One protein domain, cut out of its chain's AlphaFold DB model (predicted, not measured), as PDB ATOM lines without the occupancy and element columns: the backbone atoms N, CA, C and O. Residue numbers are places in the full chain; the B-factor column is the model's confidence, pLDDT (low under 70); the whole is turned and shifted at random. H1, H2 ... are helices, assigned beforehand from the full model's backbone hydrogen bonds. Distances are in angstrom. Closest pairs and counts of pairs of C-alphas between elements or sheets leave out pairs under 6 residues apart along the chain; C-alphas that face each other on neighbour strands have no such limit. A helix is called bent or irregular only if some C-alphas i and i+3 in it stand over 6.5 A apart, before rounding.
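This is residues 48 to 158 and 259 to 282 of the 484 residues of an uncharacterized protein of Eikenella corrodens (UniProt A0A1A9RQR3). Two helices side by side and running opposite ways, H2 and the longer H5, make the core; the bent helix H1 folds over H2, its arm H1b alongside H2 in a hairpin and its arm H1a slanting across it. H7 packs on H1a and on residues 127 to 134 of H5, H4 crosses H5 nearly at a right angle, and residues 151 to 158, of which 154 to 157 belong to H6, stick out and lengthen the whole. The printed part has 135 residues with seven named helices, H1 to H7 in chain order, and no named strand: all helix. It is compact, with a radius of gyration of the C-alphas of 15.5 A and spans of 57 by 25 by 25 A.

H1, residues 48 to 77, was assigned as one helix by its hydrogen bonds but is bent: C-alphas 67 and 70 are 7.6 A apart. Arm H1a, residues 48 to 67, begins with C-alpha 48 at (-84.447, 92.182, -112.033) and is 28.5 A long; arm H1b is residues 70 to 77. H2, residues 81 to 98, is 25.5 A long. H3 is residues 102 to 105 and H4 residues 112 to 120. H5, residues 127 to 152, is 37.3 A long and begins with C-alpha 127 at (-91.074, 103.848, -105.443). H6 is residues 154 to 157. H7, residues 265 to 281, is 23.9 A long and ends with C-alpha 281 at (-95.176, 89.861, -106.556).

The hub is H5, touching four helices. H2 touches it at a shallow tilt of 18 degrees, opposite ways, closest at the C-alphas of Ala 85 and Ala 139, 4.7 A. H4 is about perpendicular to H5 at 81 degrees and touches its residues 129 to 136, closest at C-alphas 118 and 133, 5.8 A. H7 touches residues 127 to 134 of H5, closest at C-alphas 131 and 271, 6.3 A. H3 touches residues 127 to 129 of H5, closest at C-alphas 105 and 128, 4.3 A. H1b and H2 form a helical hairpin at 11 degrees, closest at C-alphas 72 and 84, 4.6 A. H1a touches H2 with residues 59 to 67 at a steep tilt of 58 degrees, closest at C-alphas 64 and 91, 4.0 A. H1a also touches H7, closest at C-alphas 49 and 273, 4.9 A. H5 and H6 meet only through their link. Each O i to N i+4 pair is within hydrogen-bond range in H1a, H1b, H2, H5 and H7, and 3 of 5 in H4; H3 and H6 are too short for such a pair.

The C-alphas farthest apart, those of Asp 158 and Asp 282, are 57.6 A apart. Residues 159 to 258 are not printed; C-alphas 158 and 259 are 29.4 A apart across the cut. Of the links that are printed whole, none is long. The mean pLDDT of the printed part is 74.8, with 39 residues under 70, among them residues 106 to 125 and 149 to 155.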
ATOM      1  N   VAL A  48     -84.004  91.006-111.274       66.31
ATOM      2  CA  VAL A  48     -84.447  92.182-112.033       66.31
ATOM      3  C   VAL A  48     -84.771  93.351-111.113       66.31
ATOM      4  O   VAL A  48     -84.374  94.474-111.419       66.31
ATOM      5  N   ALA A  49     -85.396  93.103-109.959       71.00
ATOM      6  CA  ALA A  49     -85.616  94.139-108.955       71.00
ATOM      7  C   ALA A  49     -84.293  94.761-108.489       71.00
ATOM      8  O   ALA A  49     -84.183  95.983-108.425       71.00
ATOM      9  N   LYS A  50     -83.257  93.948-108.246       71.06
ATOM     10  CA  LYS A  50     -81.916  94.439-107.891       71.06
ATOM     11  C   LYS A  50     -81.256  95.221-109.023       71.06
ATOM     12  O   LYS A  50     -80.677  96.269-108.758       71.06
ATOM     13  N   ALA A  51     -81.349  94.748-110.267       67.69
ATOM     14  CA  ALA A  51     -80.762  95.437-111.419       67.69
ATOM     15  C   ALA A  51     -81.441  96.790-111.694       67.69
ATOM     16  O   ALA A  51     -80.758  97.800-111.863       67.69
ATOM     17  N   GLY A  52     -82.776  96.830-111.664       70.31
ATOM     18  CA  GLY A  52     -83.539  98.073-111.761       70.31
ATOM     19  C   GLY A  52     -83.204  99.017-110.608       70.31
ATOM     20  O   GLY A  52     -82.816 100.161-110.830       70.31
ATOM     21  N   ALA A  53     -83.260  98.528-109.368       76.44
ATOM     22  CA  ALA A  53     -82.952  99.325-108.183       76.44
ATOM     23  C   ALA A  53     -81.527  99.890-108.195       76.44
ATOM     24  O   ALA A  53     -81.317 101.021-107.758       76.44
ATOM     25  N   ALA A  54     -80.560  99.134-108.727       71.25
ATOM     26  CA  ALA A  54     -79.180  99.572-108.899       71.25
ATOM     27  C   ALA A  54     -79.055 100.814-109.772       71.25
ATOM     28  O   ALA A  54     -78.399 101.776-109.364       71.25
ATOM     29  N   LEU A  55     -79.709 100.808-110.931       70.81
ATOM     30  CA  LEU A  55     -79.659 101.913-111.882       70.81
ATOM     31  C   LEU A  55     -80.383 103.146-111.347       70.81
ATOM     32  O   LEU A  55     -79.791 104.223-111.271       70.81
ATOM     33  N   TYR A  56     -81.628 102.982-110.900       74.31
ATOM     34  CA  TYR A  56     -82.428 104.107-110.427       74.31
ATOM     35  C   TYR A  56     -81.915 104.675-109.099       74.31
ATOM     36  O   TYR A  56     -81.841 105.891-108.938       74.31
ATOM     37  N   GLY A  57     -81.484 103.820-108.166       79.25
ATOM     38  CA  GLY A  57     -80.897 104.259-106.900       79.25
ATOM     39  C   GLY A  57     -79.621 105.071-107.112       79.25
ATOM     40  O   GLY A  57     -79.443 106.114-106.490       79.25
ATOM     41  N   ALA A  58     -78.757 104.653-108.044       76.38
ATOM     42  CA  ALA A  58     -77.546 105.398-108.382       76.38
ATOM     43  C   ALA A  58     -77.851 106.787-108.960       76.38
ATOM     44  O   ALA A  58     -77.236 107.772-108.553       76.38
ATOM     45  N   GLN A  59     -78.805 106.869-109.891       74.50
ATOM     46  CA  GLN A  59     -79.184 108.123-110.545       74.50
ATOM     47  C   GLN A  59     -79.793 109.119-109.559       74.50
ATOM     48  O   GLN A  59     -79.398 110.286-109.545       74.50
ATOM     49  N   VAL A  60     -80.710 108.658-108.703       81.50
ATOM     50  CA  VAL A  60     -81.380 109.521-107.726       81.50
ATOM     51  C   VAL A  60     -80.390 110.036-106.686       81.50
ATOM     52  O   VAL A  60     -80.341 111.239-106.448       81.50
ATOM     53  N   ILE A  61     -79.566 109.163-106.099       80.25
ATOM     54  CA  ILE A  61     -78.607 109.568-105.059       80.25
ATOM     55  C   ILE A  61     -77.487 110.440-105.630       80.25
ATOM     56  O   ILE A  61     -77.124 111.445-105.018       80.25
ATOM     57  N   GLY A  62     -76.978 110.116-106.821       79.62
ATOM     58  CA  GLY A  62     -75.983 110.949-107.497       79.62
ATOM     59  C   GLY A  62     -76.514 112.354-107.796       79.62
ATOM     60  O   GLY A  62     -75.821 113.345-107.561       79.62
ATOM     61  N   SER A  63     -77.766 112.452-108.245       80.94
ATOM     62  CA  SER A  63     -78.422 113.739-108.506       80.94
ATOM     63  C   SER A  63     -78.732 114.491-107.208       80.94
ATOM     64  O   SER A  63     -78.480 115.691-107.124       80.94
ATOM     65  N   ALA A  64     -79.167 113.797-106.155       81.62
ATOM     66  CA  ALA A  64     -79.406 114.386-104.837       81.62
ATOM     67  C   ALA A  64     -78.146 115.034-104.251       81.62
ATOM     68  O   ALA A  64     -78.180 116.191-103.822       81.62
ATOM     69  N   ALA A  65     -77.016 114.320-104.301       80.38
ATOM     70  CA  ALA A  65     -75.724 114.839-103.865       80.38
ATOM     71  C   ALA A  65     -75.293 116.061-104.693       80.38
ATOM     72  O   ALA A  65     -74.784 117.034-104.143       80.38
ATOM     73  N   LYS A  66     -75.552 116.055-106.006       82.38
ATOM     74  CA  LYS A  66     -75.241 117.184-106.891       82.38
ATOM     75  C   LYS A  66     -76.091 118.425-106.595       82.38
ATOM     76  O   LYS A  66     -75.558 119.531-106.596       82.38
ATOM     77  N   HIS A  67     -77.394 118.256-106.371       79.62
ATOM     78  CA  HIS A  67     -78.328 119.374-106.222       79.62
ATOM     79  C   HIS A  67     -78.312 120.001-104.831       79.62
ATOM     80  O   HIS A  67     -78.416 121.220-104.725       79.62
ATOM     81  N   GLN A  68     -78.176 119.193-103.779       80.19
ATOM     82  CA  GLN A  68     -78.294 119.680-102.402       80.19
ATOM     83  C   GLN A  68     -77.050 119.428-101.549       80.19
ATOM     84  O   GLN A  68     -76.995 119.920-100.428       80.19
ATOM     85  N   GLY A  69     -76.014 118.757-102.066       78.19
ATOM     86  CA  GLY A  69     -74.745 118.570-101.353       78.19
ATOM     87  C   GLY A  69     -74.153 119.874-100.795       78.19
ATOM     88  O   GLY A  69     -73.851 119.914 -99.603       78.19
ATOM     89  N   PRO A  70     -74.059 120.968-101.580       79.25
ATOM     90  CA  PRO A  70     -73.580 122.255-101.071       79.25
ATOM     91  C   PRO A  70     -74.471 122.858 -99.977       79.25
ATOM     92  O   PRO A  70     -73.952 123.350 -98.982       79.25
ATOM     93  N   ALA A  71     -75.798 122.787-100.125       78.56
ATOM     94  CA  ALA A  71     -76.747 123.338 -99.152       78.56
ATOM     95  C   ALA A  71     -76.765 122.537 -97.839       78.56
ATOM     96  O   ALA A  71     -76.860 123.114 -96.756       78.56
ATOM     97  N   VAL A  72     -76.628 121.210 -97.927       78.50
ATOM     98  CA  VAL A  72     -76.420 120.332 -96.770       78.50
ATOM     99  C   VAL A  72     -75.092 120.682 -96.107       78.50
ATOM    100  O   VAL A  72     -75.076 120.960 -94.913       78.50
ATOM    101  N   GLY A  73     -73.995 120.756 -96.866       68.19
ATOM    102  CA  GLY A  73     -72.676 121.124 -96.343       68.19
ATOM    103  C   GLY A  73     -72.657 122.495 -95.661       68.19
ATOM    104  O   GLY A  73     -72.046 122.654 -94.609       68.19
ATOM    105  N   GLU A  74     -73.381 123.473 -96.204       70.12
ATOM    106  CA  GLU A  74     -73.532 124.797 -95.603       70.12
ATOM    107  C   GLU A  74     -74.333 124.756 -94.293       70.12
ATOM    108  O   GLU A  74     -73.919 125.360 -93.304       70.12
ATOM    109  N   ALA A  75     -75.449 124.020 -94.250       70.62
ATOM    110  CA  ALA A  75     -76.228 123.836 -93.026       70.62
ATOM    111  C   ALA A  75     -75.407 123.126 -91.935       70.62
ATOM    112  O   ALA A  75     -75.415 123.550 -90.778       70.62
ATOM    113  N   LEU A  76     -74.624 122.112 -92.315       68.12
ATOM    114  CA  LEU A  76     -73.690 121.426 -91.422       68.12
ATOM    115  C   LEU A  76     -72.579 122.352 -90.920       68.12
ATOM    116  O   LEU A  76     -72.296 122.360 -89.726       68.12
ATOM    117  N   GLY A  77     -72.020 123.198 -91.788       61.03
ATOM    118  CA  GLY A  77     -71.028 124.209 -91.407       61.03
ATOM    119  C   GLY A  77     -71.554 125.245 -90.405       61.03
ATOM    120  O   GLY A  77     -70.770 125.837 -89.666       61.03
ATOM    121  N   ARG A  78     -72.877 125.442 -90.341       63.72
ATOM    122  CA  ARG A  78     -73.554 126.305 -89.357       63.72
ATOM    123  C   ARG A  78     -74.055 125.548 -88.117       63.72
ATOM    124  O   ARG A  78     -74.606 126.181 -87.220       63.72
ATOM    125  N   GLY A  79     -73.901 124.224 -88.062       65.38
ATOM    126  CA  GLY A  79     -74.445 123.380 -86.993       65.38
ATOM    127  C   GLY A  79     -75.972 123.214 -87.025       65.38
ATOM    128  O   GLY A  79     -76.564 122.805 -86.028       65.38
ATOM    129  N   ASP A  80     -76.625 123.530 -88.147       73.44
ATOM    130  CA  ASP A  80     -78.076 123.407 -88.325       73.44
ATOM    131  C   ASP A  80     -78.434 122.038 -88.922       73.44
ATOM    132  O   ASP A  80     -78.670 121.869 -90.123       73.44
ATOM    133  N   TYR A  81     -78.460 121.027 -88.053       80.00
ATOM    134  CA  TYR A  81     -78.744 119.642 -88.436       80.00
ATOM    135  C   TYR A  81     -80.182 119.441 -88.937       80.00
ATOM    136  O   TYR A  81     -80.439 118.544 -89.740       80.00
ATOM    137  N   THR A  82     -81.124 120.274 -88.487       81.81
ATOM    138  CA  THR A  82     -82.521 120.243 -88.937       81.81
ATOM    139  C   THR A  82     -82.649 120.687 -90.387       81.81
ATOM    140  O   THR A  82     -83.254 119.980 -91.194       81.81
ATOM    141  N   THR A  83     -82.009 121.801 -90.747       81.00
ATOM    142  CA  THR A  83     -81.961 122.273 -92.131       81.00
ATOM    143  C   THR A  83     -81.151 121.316 -92.999       81.00
ATOM    144  O   THR A  83     -81.566 121.027 -94.118       81.00
ATOM    145  N   ALA A  84     -80.053 120.745 -92.491       80.31
ATOM    146  CA  ALA A  84     -79.287 119.732 -93.220       80.31
ATOM    147  C   ALA A  84     -80.146 118.508 -93.584       80.31
ATOM    148  O   ALA A  84     -80.104 118.050 -94.725       80.31
ATOM    149  N   ALA A  85     -80.983 118.029 -92.658       83.94
ATOM    150  CA  ALA A  85     -81.913 116.934 -92.921       83.94
ATOM    151  C   ALA A  85     -83.020 117.300 -93.917       83.94
ATOM    152  O   ALA A  85     -83.391 116.488 -94.764       83.94
ATOM    153  N   GLN A  86     -83.542 118.526 -93.849       83.06
ATOM    154  CA  GLN A  86     -84.528 118.995 -94.819       83.06
ATOM    155  C   GLN A  86     -83.924 119.078 -96.230       83.06
ATOM    156  O   GLN A  86     -84.508 118.564 -97.183       83.06
ATOM    157  N   ARG A  87     -82.734 119.676 -96.367       82.94
ATOM    158  CA  ARG A  87     -82.039 119.824 -97.656       82.94
ATOM    159  C   ARG A  87     -81.616 118.483 -98.244       82.94
ATOM    160  O   ARG A  87     -81.719 118.293 -99.454       82.94
ATOM    161  N   SER A  88     -81.181 117.533 -97.414       83.12
ATOM    162  CA  SER A  88     -80.807 116.200 -97.894       83.12
ATOM    163  C   SER A  88     -82.014 115.468 -98.488       83.12
ATOM    164  O   SER A  88     -81.923 114.890 -99.574       83.12
ATOM    165  N   PHE A  89     -83.172 115.584 -97.836       83.69
ATOM    166  CA  PHE A  89     -84.436 115.050 -98.323       83.69
ATOM    167  C   PHE A  89     -84.916 115.735 -99.619       83.69
ATOM    168  O   PHE A  89     -85.275 115.053-100.581       83.69
ATOM    169  N   GLU A  90     -84.865 117.070 -99.688       81.31
ATOM    170  CA  GLU A  90     -85.175 117.834-100.909       81.31
ATOM    171  C   GLU A  90     -84.316 117.376-102.100       81.31
ATOM    172  O   GLU A  90     -84.808 117.287-103.227       81.31
ATOM    173  N   GLY A  91     -83.054 117.012-101.847       83.31
ATOM    174  CA  GLY A  91     -82.139 116.508-102.868       83.31
ATOM    175  C   GLY A  91     -82.610 115.192-103.467       83.31
ATOM    176  O   GLY A  91     -82.581 115.028-104.684       83.31
ATOM    177  N   VAL A  92     -83.103 114.270-102.636       83.94
ATOM    178  CA  VAL A  92     -83.656 112.989-103.103       83.94
ATOM    179  C   VAL A  92     -84.904 113.218-103.954       83.94
ATOM    180  O   VAL A  92     -85.019 112.626-105.027       83.94
ATOM    181  N   LEU A  93     -85.798 114.129-103.553       82.19
ATOM    182  CA  LEU A  93     -86.963 114.500-104.370       82.19
ATOM    183  C   LEU A  93     -86.567 115.068-105.734       82.19
ATOM    184  O   LEU A  93     -87.195 114.760-106.748       82.19
ATOM    185  N   GLN A  94     -85.524 115.891-105.762       79.12
ATOM    186  CA  GLN A  94     -85.022 116.495-106.988       79.12
ATOM    187  C   GLN A  94     -84.353 115.453-107.890       79.12
ATOM    188  O   GLN A  94     -84.684 115.377-109.068       79.12
ATOM    189  N   GLY A  95     -83.548 114.553-107.322       80.44
ATOM    190  CA  GLY A  95     -82.961 113.438-108.065       80.44
ATOM    191  C   GLY A  95     -83.996 112.466-108.637       80.44
ATOM    192  O   GLY A  95     -83.792 111.918-109.717       80.44
ATOM    193  N   MET A  96     -85.135 112.282-107.964       79.12
ATOM    194  CA  MET A  96     -86.270 111.525-108.511       79.12
ATOM    195  C   MET A  96     -87.008 112.271-109.625       79.12
ATOM    196  O   MET A  96     -87.571 111.640-110.514       79.12
ATOM    197  N   ARG A  97     -87.020 113.605-109.606       76.50
ATOM    198  CA  ARG A  97     -87.547 114.390-110.727       76.50
ATOM    199  C   ARG A  97     -86.625 114.290-111.939       76.50
ATOM    200  O   ARG A  97     -87.118 114.103-113.048       76.50
ATOM    201  N   ASP A  98     -85.317 114.377-111.721       78.75
ATOM    202  CA  ASP A  98     -84.314 114.320-112.787       78.75
ATOM    203  C   ASP A  98     -84.254 112.944-113.461       78.75
ATOM    204  O   ASP A  98     -83.965 112.859-114.653       78.75
ATOM    205  N   SER A  99     -84.575 111.864-112.733       72.44
ATOM    206  CA  SER A  99     -84.682 110.524-113.326       72.44
ATOM    207  C   SER A  99     -85.864 110.391-114.296       72.44
ATOM    208  O   SER A  99     -85.849 109.508-115.152       72.44
ATOM    209  N   GLY A 100     -86.875 111.266-114.203       65.62
ATOM    210  CA  GLY A 100     -87.955 111.402-115.186       65.62
ATOM    211  C   GLY A 100     -88.915 110.210-115.305       65.62
ATOM    212  O   GLY A 100     -89.814 110.241-116.145       65.62
ATOM    213  N   ASP A 101     -88.764 109.169-114.482       69.19
ATOM    214  CA  ASP A 101     -89.584 107.959-114.561       69.19
ATOM    215  C   ASP A 101     -90.874 108.113-113.744       69.19
ATOM    216  O   ASP A 101     -90.933 107.841-112.542       69.19
ATOM    217  N   SER A 102     -91.937 108.567-114.411       65.31
ATOM    218  CA  SER A 102     -93.247 108.777-113.791       65.31
ATOM    219  C   SER A 102     -93.923 107.487-113.326       65.31
ATOM    220  O   SER A 102     -94.794 107.552-112.463       65.31
ATOM    221  N   VAL A 103     -93.554 106.329-113.884       65.81
ATOM    222  CA  VAL A 103     -94.163 105.038-113.537       65.81
ATOM    223  C   VAL A 103     -93.593 104.533-112.216       65.81
ATOM    224  O   VAL A 103     -94.343 104.077-111.355       65.81
ATOM    225  N   LEU A 104     -92.279 104.654-112.019       69.50
ATOM    226  CA  LEU A 104     -91.643 104.263-110.760       69.50
ATOM    227  C   LEU A 104     -91.816 105.326-109.671       69.50
ATOM    228  O   LEU A 104     -92.149 104.994-108.530       69.50
ATOM    229  N   PHE A 105     -91.624 106.600-110.015       72.00
ATOM    230  CA  PHE A 105     -91.551 107.694-109.045       72.00
ATOM    231  C   PHE A 105     -92.812 108.567-108.976       72.00
ATOM    232  O   PHE A 105     -92.836 109.557-108.250       72.00
ATOM    233  N   GLY A 106     -93.881 108.212-109.694       65.25
ATOM    234  CA  GLY A 106     -95.208 108.804-109.495       65.25
ATOM    235  C   GLY A 106     -95.367 110.265-109.933       65.25
ATOM    236  O   GLY A 106     -96.325 110.903-109.516       65.25
ATOM    237  N   GLY A 107     -94.466 110.806-110.763       59.72
ATOM    238  CA  GLY A 107     -94.587 112.162-111.318       59.72
ATOM    239  C   GLY A 107     -94.583 113.262-110.246       59.72
ATOM    240  O   GLY A 107     -95.620 113.812-109.887       59.72
ATOM    241  N   ILE A 108     -93.401 113.615-109.737       60.50
ATOM    242  CA  ILE A 108     -93.261 114.539-108.602       60.50
ATOM    243  C   ILE A 108     -93.462 116.004-109.038       60.50
ATOM    244  O   ILE A 108     -92.530 116.671-109.511       60.50
ATOM    245  N   SER A 109     -94.676 116.529-108.831       52.69
ATOM    246  CA  SER A 109     -95.017 117.944-109.051       52.69
ATOM    247  C   SER A 109     -94.774 118.781-107.783       52.69
ATOM    248  O   SER A 109     -95.461 118.642-106.778       52.69
ATOM    249  N   GLY A 110     -93.761 119.658-107.830       57.91
ATOM    250  CA  GLY A 110     -93.366 120.522-106.704       57.91
ATOM    251  C   GLY A 110     -92.571 119.800-105.606       57.91
ATOM    252  O   GLY A 110     -92.787 118.627-105.336       57.91
ATOM    253  N   VAL A 111     -91.570 120.470-105.016       58.75
ATOM    254  CA  VAL A 111     -90.746 119.892-103.926       58.75
ATOM    255  C   VAL A 111     -91.411 120.119-102.562       58.75
ATOM    256  O   VAL A 111     -91.431 119.214-101.740       58.75
ATOM    257  N   GLU A 112     -92.035 121.279-102.334       58.88
ATOM    258  CA  GLU A 112     -92.578 121.657-101.016       58.88
ATOM    259  C   GLU A 112     -93.852 120.903-100.608       58.88
ATOM    260  O   GLU A 112     -93.962 120.456 -99.468       58.88
ATOM    261  N   SER A 113     -94.801 120.694-101.526       55.97
ATOM    262  CA  SER A 113     -96.009 119.888-101.267       55.97
ATOM    263  C   SER A 113     -95.677 118.410-101.036       55.97
ATOM    264  O   SER A 113     -96.328 117.733-100.237       55.97
ATOM    265  N   ALA A 114     -94.633 117.925-101.705       60.72
ATOM    266  CA  ALA A 114     -94.146 116.560-101.611       60.72
ATOM    267  C   ALA A 114     -93.559 116.236-100.226       60.72
ATOM    268  O   ALA A 114     -93.811 115.151 -99.705       60.72
ATOM    269  N   ILE A 115     -92.838 117.168 -99.586       64.06
ATOM    270  CA  ILE A 115     -92.212 116.935 -98.270       64.06
ATOM    271  C   ILE A 115     -93.232 116.473 -97.226       64.06
ATOM    272  O   ILE A 115     -93.024 115.455 -96.561       64.06
ATOM    273  N   ASN A 116     -94.362 117.172 -97.119       63.66
ATOM    274  CA  ASN A 116     -95.397 116.832 -96.143       63.66
ATOM    275  C   ASN A 116     -96.101 115.507 -96.475       63.66
ATOM    276  O   ASN A 116     -96.412 114.737 -95.565       63.66
ATOM    277  N   ALA A 117     -96.308 115.215 -97.764       63.25
ATOM    278  CA  ALA A 117     -96.927 113.969 -98.211       63.25
ATOM    279  C   ALA A 117     -96.065 112.744 -97.857       63.25
ATOM    280  O   ALA A 117     -96.571 111.756 -97.324       63.25
ATOM    281  N   TYR A 118     -94.751 112.831 -98.076       67.75
ATOM    282  CA  TYR A 118     -93.827 111.724 -97.828       67.75
ATOM    283  C   TYR A 118     -93.538 111.483 -96.340       67.75
ATOM    284  O   TYR A 118     -93.339 110.338 -95.940       67.75
ATOM    285  N   GLN A 119     -93.552 112.523 -95.500       61.66
ATOM    286  CA  GLN A 119     -93.358 112.365 -94.051       61.66
ATOM    287  C   GLN A 119     -94.561 111.715 -93.344       61.66
ATOM    288  O   GLN A 119     -94.392 111.092 -92.298       61.66
ATOM    289  N   GLN A 120     -95.771 111.851 -93.900       59.72
ATOM    290  CA  GLN A 120     -97.013 111.348 -93.296       59.72
ATOM    291  C   GLN A 120     -97.490 110.009 -93.882       59.72
ATOM    292  O   GLN A 120     -98.385 109.372 -93.318       59.72
ATOM    293  N   ALA A 121     -96.894 109.550 -94.985       58.34
ATOM    294  CA  ALA A 121     -97.232 108.275 -95.602       58.34
ATOM    295  C   ALA A 121     -96.846 107.102 -94.680       58.34
ATOM    296  O   ALA A 121     -95.673 106.798 -94.476       58.34
ATOM    297  N   LYS A 122     -97.845 106.412 -94.114       55.72
ATOM    298  CA  LYS A 122     -97.625 105.188 -93.319       55.72
ATOM    299  C   LYS A 122     -97.222 103.987 -94.177       55.72
ATOM    300  O   LYS A 122     -96.517 103.121 -93.673       55.72
ATOM    301  N   ASN A 123     -97.661 103.946 -95.437       63.66
ATOM    302  CA  ASN A 123     -97.372 102.877 -96.393       63.66
ATOM    303  C   ASN A 123     -97.044 103.488 -97.765       63.66
ATOM    304  O   ASN A 123     -97.906 104.185 -98.304       63.66
ATOM    305  N   PRO A 124     -95.860 103.227 -98.342       66.25
ATOM    306  CA  PRO A 124     -95.500 103.754 -99.651       66.25
ATOM    307  C   PRO A 124     -96.260 103.035-100.773       66.25
ATOM    308  O   PRO A 124     -96.244 101.808-100.886       66.25
ATOM    309  N   SER A 125     -96.920 103.809-101.625       66.88
ATOM    310  CA  SER A 125     -97.705 103.348-102.771       66.88
ATOM    311  C   SER A 125     -96.879 103.261-104.061       66.88
ATOM    312  O   SER A 125     -97.133 102.382-104.891       66.88
ATOM    313  N   ASN A 126     -95.847 104.096-104.201       73.31
ATOM    314  CA  ASN A 126     -94.914 104.183-105.335       73.31
ATOM    315  C   ASN A 126     -93.442 104.137-104.862       73.31
ATOM    316  O   ASN A 126     -93.158 104.247-103.665       73.31
ATOM    317  N   ALA A 127     -92.494 103.956-105.791       76.06
ATOM    318  CA  ALA A 127     -91.074 103.848-105.443       76.06
ATOM    319  C   ALA A 127     -90.522 105.171-104.898       76.06
ATOM    320  O   ALA A 127     -89.614 105.156-104.064       76.06
ATOM    321  N   ALA A 128     -91.099 106.304-105.323       75.94
ATOM    322  CA  ALA A 128     -90.741 107.605-104.773       75.94
ATOM    323  C   ALA A 128     -91.117 107.719-103.306       75.94
ATOM    324  O   ALA A 128     -90.299 108.177-102.524       75.94
ATOM    325  N   GLU A 129     -92.299 107.253-102.909       76.00
ATOM    326  CA  GLU A 129     -92.722 107.259-101.509       76.00
ATOM    327  C   GLU A 129     -91.816 106.398-100.643       76.00
ATOM    328  O   GLU A 129     -91.394 106.847 -99.580       76.00
ATOM    329  N   ALA A 130     -91.447 105.207-101.119       80.31
ATOM    330  CA  ALA A 130     -90.551 104.322-100.380       80.31
ATOM    331  C   ALA A 130     -89.163 104.953-100.187       80.31
ATOM    332  O   ALA A 130     -88.626 104.962 -99.077       80.31
ATOM    333  N   LEU A 131     -88.589 105.505-101.259       83.44
ATOM    334  CA  LEU A 131     -87.260 106.110-101.224       83.44
ATOM    335  C   LEU A 131     -87.247 107.425-100.434       83.44
ATOM    336  O   LEU A 131     -86.353 107.646 -99.615       83.44
ATOM    337  N   ALA A 132     -88.261 108.269-100.630       81.75
ATOM    338  CA  ALA A 132     -88.457 109.500 -99.882       81.75
ATOM    339  C   ALA A 132     -88.586 109.200 -98.385       81.75
ATOM    340  O   ALA A 132     -87.822 109.745 -97.592       81.75
ATOM    341  N   GLN A 133     -89.467 108.283 -97.989       81.31
ATOM    342  CA  GLN A 133     -89.659 107.928 -96.585       81.31
ATOM    343  C   GLN A 133     -88.360 107.425 -95.940       81.31
ATOM    344  O   GLN A 133     -88.000 107.893 -94.861       81.31
ATOM    345  N   ALA A 134     -87.621 106.538 -96.615       85.31
ATOM    346  CA  ALA A 134     -86.335 106.050 -96.120       85.31
ATOM    347  C   ALA A 134     -85.297 107.178 -95.978       85.31
ATOM    348  O   ALA A 134     -84.581 107.242 -94.980       85.31
ATOM    349  N   SER A 135     -85.238 108.099 -96.947       85.75
ATOM    350  CA  SER A 135     -84.323 109.245 -96.885       85.75
ATOM    351  C   SER A 135     -84.685 110.226 -95.769       85.75
ATOM    352  O   SER A 135     -83.799 110.665 -95.041       85.75
ATOM    353  N   ALA A 136     -85.977 110.508 -95.572       83.44
ATOM    354  CA  ALA A 136     -86.463 111.366 -94.498       83.44
ATOM    355  C   ALA A 136     -86.170 110.755 -93.124       83.44
ATOM    356  O   ALA A 136     -85.693 111.456 -92.236       83.44
ATOM    357  N   GLN A 137     -86.414 109.450 -92.957       84.50
ATOM    358  CA  GLN A 137     -86.116 108.731 -91.718       84.50
ATOM    359  C   GLN A 137     -84.627 108.802 -91.388       84.50
ATOM    360  O   GLN A 137     -84.280 109.282 -90.312       84.50
ATOM    361  N   LYS A 138     -83.753 108.432 -92.334       87.25
ATOM    362  CA  LYS A 138     -82.300 108.496 -92.131       87.25
ATOM    363  C   LYS A 138     -81.839 109.914 -91.787       87.25
ATOM    364  O   LYS A 138     -81.127 110.109 -90.807       87.25
ATOM    365  N   ALA A 139     -82.278 110.912 -92.550       84.69
ATOM    366  CA  ALA A 139     -81.903 112.303 -92.329       84.69
ATOM    367  C   ALA A 139     -82.355 112.823 -90.950       84.69
ATOM    368  O   ALA A 139     -81.581 113.473 -90.247       84.69
ATOM    369  N   GLN A 140     -83.585 112.505 -90.528       82.62
ATOM    370  CA  GLN A 140     -84.116 112.897 -89.219       82.62
ATOM    371  C   GLN A 140     -83.438 112.157 -88.060       82.62
ATOM    372  O   GLN A 140     -83.186 112.761 -87.018       82.62
ATOM    373  N   GLU A 141     -83.155 110.864 -88.210       84.12
ATOM    374  CA  GLU A 141     -82.431 110.075 -87.211       84.12
ATOM    375  C   GLU A 141     -81.003 110.582 -87.038       84.12
ATOM    376  O   GLU A 141     -80.566 110.791 -85.903       84.12
ATOM    377  N   THR A 142     -80.307 110.872 -88.140       82.94
ATOM    378  CA  THR A 142     -78.992 111.512 -88.102       82.94
ATOM    379  C   THR A 142     -79.083 112.878 -87.432       82.94
ATOM    380  O   THR A 142     -78.326 113.124 -86.498       82.94
ATOM    381  N   ALA A 143     -80.035 113.741 -87.802       80.81
ATOM    382  CA  ALA A 143     -80.200 115.045 -87.156       80.81
ATOM    383  C   ALA A 143     -80.417 114.927 -85.640       80.81
ATOM    384  O   ALA A 143     -79.731 115.598 -84.872       80.81
ATOM    385  N   LYS A 144     -81.312 114.032 -85.195       83.06
ATOM    386  CA  LYS A 144     -81.573 113.783 -83.767       83.06
ATOM    387  C   LYS A 144     -80.334 113.255 -83.050       83.06
ATOM    388  O   LYS A 144     -80.003 113.752 -81.978       83.06
ATOM    389  N   ARG A 145     -79.635 112.278 -83.637       82.31
ATOM    390  CA  ARG A 145     -78.386 111.725 -83.091       82.31
ATOM    391  C   ARG A 145     -77.328 112.815 -82.941       82.31
ATOM    392  O   ARG A 145     -76.709 112.915 -81.887       82.31
ATOM    393  N   MET A 146     -77.147 113.641 -83.967       73.94
ATOM    394  CA  MET A 146     -76.174 114.731 -83.972       73.94
ATOM    395  C   MET A 146     -76.534 115.813 -82.958       73.94
ATOM    396  O   MET A 146     -75.667 116.273 -82.226       73.94
ATOM    397  N   GLN A 147     -77.816 116.157 -82.841       72.81
ATOM    398  CA  GLN A 147     -78.298 117.103 -81.841       72.81
ATOM    399  C   GLN A 147     -78.078 116.578 -80.415       72.81
ATOM    400  O   GLN A 147     -77.564 117.306 -79.570       72.81
ATOM    401  N   GLN A 148     -78.355 115.297 -80.158       70.88
ATOM    402  CA  GLN A 148     -78.081 114.658 -78.866       70.88
ATOM    403  C   GLN A 148     -76.580 114.591 -78.556       70.88
ATOM    404  O   GLN A 148     -76.167 114.864 -77.431       70.88
ATOM    405  N   GLN A 149     -75.741 114.261 -79.542       65.81
ATOM    406  CA  GLN A 149     -74.285 114.260 -79.375       65.81
ATOM    407  C   GLN A 149     -73.743 115.675 -79.139       65.81
ATOM    408  O   GLN A 149     -72.860 115.869 -78.304       65.81
ATOM    409  N   TYR A 150     -74.311 116.681 -79.805       64.88
ATOM    410  CA  TYR A 150     -73.991 118.085 -79.577       64.88
ATOM    411  C   TYR A 150     -74.376 118.526 -78.156       64.88
ATOM    412  O   TYR A 150     -73.573 119.148 -77.462       64.88
ATOM    413  N   GLU A 151     -75.553 118.134 -77.665       63.59
ATOM    414  CA  GLU A 151     -75.985 118.381 -76.282       63.59
ATOM    415  C   GLU A 151     -75.101 117.674 -75.243       63.59
ATOM    416  O   GLU A 151     -74.852 118.229 -74.171       63.59
ATOM    417  N   GLN A 152     -74.579 116.486 -75.557       58.22
ATOM    418  CA  GLN A 152     -73.598 115.782 -74.722       58.22
ATOM    419  C   GLN A 152     -72.213 116.446 -74.762       58.22
ATOM    420  O   GLN A 152     -71.467 116.387 -73.786       58.22
ATOM    421  N   SER A 153     -71.884 117.150 -75.849       59.41
ATOM    422  CA  SER A 153     -70.634 117.901 -76.014       59.41
ATOM    423  C   SER A 153     -70.616 119.268 -75.305       59.41
ATOM    424  O   SER A 153     -69.621 119.988 -75.404       59.41
ATOM    425  N   LYS A 154     -71.675 119.631 -74.553       56.78
ATOM    426  CA  LYS A 154     -71.827 120.915 -73.829       56.78
ATOM    427  C   LYS A 154     -70.597 121.352 -73.021       56.78
ATOM    428  O   LYS A 154     -70.372 122.550 -72.893       56.78
ATOM    429  N   GLY A 155     -69.771 120.418 -72.541       66.69
ATOM    430  CA  GLY A 155     -68.508 120.736 -71.863       66.69
ATOM    431  C   GLY A 155     -67.516 121.543 -72.717       66.69
ATOM    432  O   GLY A 155     -66.802 122.380 -72.179       66.69
ATOM    433  N   PHE A 156     -67.503 121.370 -74.044       75.12
ATOM    434  CA  PHE A 156     -66.606 122.113 -74.939       75.12
ATOM    435  C   PHE A 156     -67.095 123.535 -75.249       75.12
ATOM    436  O   PHE A 156     -66.283 124.401 -75.569       75.12
ATOM    437  N   GLN A 157     -68.402 123.809 -75.143       73.00
ATOM    438  CA  GLN A 157     -68.930 125.169 -75.328       73.00
ATOM    439  C   GLN A 157     -68.492 126.112 -74.208       73.00
ATOM    440  O   GLN A 157     -68.281 127.297 -74.453       73.00
ATOM    441  N   ASP A 158     -68.280 125.578 -73.004       83.12
ATOM    442  CA  ASP A 158     -67.751 126.335 -71.869       83.12
ATOM    443  C   ASP A 158     -66.328 126.871 -72.137       83.12
ATOM    444  O   ASP A 158     -65.890 127.791 -71.446       83.12
ATOM    445  N   GLU A 259     -72.691 112.524 -96.391       81.06
ATOM    446  CA  GLU A 259     -73.020 111.100 -96.498       81.06
ATOM    447  C   GLU A 259     -73.795 110.553 -95.287       81.06
ATOM    448  O   GLU A 259     -74.534 109.579 -95.434       81.06
ATOM    449  N   ASP A 260     -73.692 111.183 -94.112       83.44
ATOM    450  CA  ASP A 260     -74.473 110.790 -92.931       83.44
ATOM    451  C   ASP A 260     -75.959 111.163 -93.063       83.44
ATOM    452  O   ASP A 260     -76.828 110.526 -92.455       83.44
ATOM    453  N   PHE A 261     -76.262 112.197 -93.854       84.31
ATOM    454  CA  PHE A 261     -77.614 112.732 -94.054       84.31
ATOM    455  C   PHE A 261     -78.292 112.235 -95.333       84.31
ATOM    456  O   PHE A 261     -79.517 112.337 -95.447       84.31
ATOM    457  N   LEU A 262     -77.526 111.716 -96.294       84.31
ATOM    458  CA  LEU A 262     -78.038 111.132 -97.532       84.31
ATOM    459  C   LEU A 262     -78.087 109.603 -97.443       84.31
ATOM    460  O   LEU A 262     -77.289 108.958 -96.762       84.31
ATOM    461  N   LEU A 263     -79.020 108.992 -98.176       85.75
ATOM    462  CA  LEU A 263     -78.949 107.554 -98.427       85.75
ATOM    463  C   LEU A 263     -77.698 107.257 -99.253       85.75
ATOM    464  O   LEU A 263     -77.415 107.924-100.247       85.75
ATOM    465  N   THR A 264     -76.976 106.217 -98.866       85.25
ATOM    466  CA  THR A 264     -75.936 105.631 -99.703       85.25
ATOM    467  C   THR A 264     -76.574 104.950-100.909       85.25
ATOM    468  O   THR A 264     -77.754 104.583-100.904       85.25
ATOM    469  N   GLN A 265     -75.765 104.705-101.939       81.88
ATOM    470  CA  GLN A 265     -76.205 103.945-103.104       81.88
ATOM    471  C   GLN A 265     -76.767 102.571-102.698       81.88
ATOM    472  O   GLN A 265     -77.823 102.184-103.185       81.88
ATOM    473  N   ALA A 266     -76.114 101.866-101.768       83.31
ATOM    474  CA  ALA A 266     -76.549 100.548-101.308       83.31
ATOM    475  C   ALA A 266     -77.878 100.592-100.529       83.31
ATOM    476  O   ALA A 266     -78.734  99.728-100.713       83.31
ATOM    477  N   GLU A 267     -78.088 101.603 -99.682       87.25
ATOM    478  CA  GLU A 267     -79.355 101.759 -98.955       87.25
ATOM    479  C   GLU A 267     -80.505 102.088 -99.912       87.25
ATOM    480  O   GLU A 267     -81.555 101.449 -99.849       87.25
ATOM    481  N   ALA A 268     -80.292 103.019-100.848       84.94
ATOM    482  CA  ALA A 268     -81.280 103.356-101.871       84.94
ATOM    483  C   ALA A 268     -81.625 102.143-102.748       84.94
ATOM    484  O   ALA A 268     -82.796 101.882-103.026       84.94
ATOM    485  N   GLN A 269     -80.613 101.360-103.128       83.81
ATOM    486  CA  GLN A 269     -80.783 100.104-103.854       83.81
ATOM    487  C   GLN A 269     -81.632  99.103-103.083       83.81
ATOM    488  O   GLN A 269     -82.563  98.539-103.646       83.81
ATOM    489  N   ASN A 270     -81.357  98.893-101.798       87.19
ATOM    490  CA  ASN A 270     -82.122  97.948-100.990       87.19
ATOM    491  C   ASN A 270     -83.588  98.375-100.837       87.19
ATOM    492  O   ASN A 270     -84.482  97.535-100.949       87.19
ATOM    493  N   VAL A 271     -83.847  99.671-100.627       86.12
ATOM    494  CA  VAL A 271     -85.212 100.216-100.532       86.12
ATOM    495  C   VAL A 271     -85.972 100.002-101.841       86.12
ATOM    496  O   VAL A 271     -87.079  99.457-101.834       86.12
ATOM    497  N   LEU A 272     -85.364 100.370-102.970       83.25
ATOM    498  CA  LEU A 272     -85.978 100.230-104.289       83.25
ATOM    499  C   LEU A 272     -86.138  98.767-104.710       83.25
ATOM    500  O   LEU A 272     -87.154  98.425-105.308       83.25
ATOM    501  N   ALA A 273     -85.182  97.897-104.379       82.56
ATOM    502  CA  ALA A 273     -85.253  96.473-104.691       82.56
ATOM    503  C   ALA A 273     -86.407  95.817-103.934       82.56
ATOM    504  O   ALA A 273     -87.223  95.140-104.548       82.56
ATOM    505  N   LYS A 274     -86.540  96.090-102.630       83.50
ATOM    506  CA  LYS A 274     -87.654  95.585-101.816       83.50
ATOM    507  C   LYS A 274     -89.008  96.067-102.343       83.50
ATOM    508  O   LYS A 274     -89.953  95.287-102.424       83.50
ATOM    509  N   TYR A 275     -89.096  97.343-102.721       80.44
ATOM    510  CA  TYR A 275     -90.310  97.904-103.307       80.44
ATOM    511  C   TYR A 275     -90.644  97.266-104.666       80.44
ATOM    512  O   TYR A 275     -91.788  96.883-104.909       80.44
ATOM    513  N   MET A 276     -89.648  97.099-105.541       78.44
ATOM    514  CA  MET A 276     -89.827  96.399-106.810       78.44
ATOM    515  C   MET A 276     -90.254  94.954-106.583       78.44
ATOM    516  O   MET A 276     -91.260  94.553-107.141       78.44
ATOM    517  N   GLU A 277     -89.586  94.182-105.729       77.56
ATOM    518  CA  GLU A 277     -89.997  92.807-105.414       77.56
ATOM    519  C   GLU A 277     -91.463  92.737-104.971       77.56
ATOM    520  O   GLU A 277     -92.206  91.878-105.445       77.56
ATOM    521  N   GLN A 278     -91.913  93.679-104.137       77.38
ATOM    522  CA  GLN A 278     -93.317  93.779-103.753       77.38
ATOM    523  C   GLN A 278     -94.225  94.044-104.961       77.38
ATOM    524  O   GLN A 278     -95.224  93.350-105.119       77.38
ATOM    525  N   MET A 279     -93.877  94.989-105.841       72.50
ATOM    526  CA  MET A 279     -94.646  95.249-107.066       72.50
ATOM    527  C   MET A 279     -94.653  94.072-108.038       72.50
ATOM    528  O   MET A 279     -95.658  93.834-108.701       72.50
ATOM    529  N   LEU A 280     -93.532  93.364-108.167       75.00
ATOM    530  CA  LEU A 280     -93.430  92.223-109.062       75.00
ATOM    531  C   LEU A 280     -94.206  91.012-108.514       75.00
ATOM    532  O   LEU A 280     -94.675  90.196-109.302       75.00
ATOM    533  N   ASN A 281     -94.377  90.909-107.196       74.56
ATOM    534  CA  ASN A 281     -95.176  89.861-106.556       74.56
ATOM    535  C   ASN A 281     -96.669  90.226-106.423       74.56
ATOM    536  O   ASN A 281     -97.488  89.354-106.135       74.56
ATOM    537  N   ASP A 282     -97.037  91.491-106.628       74.38
ATOM    538  CA  ASP A 282     -98.414  91.972-106.540       74.38
ATOM    539  C   ASP A 282     -99.160  91.769-107.868       74.38
ATOM    540  O   ASP A 282     -99.012  92.544-108.812       74.38
TER     541      ASP A 282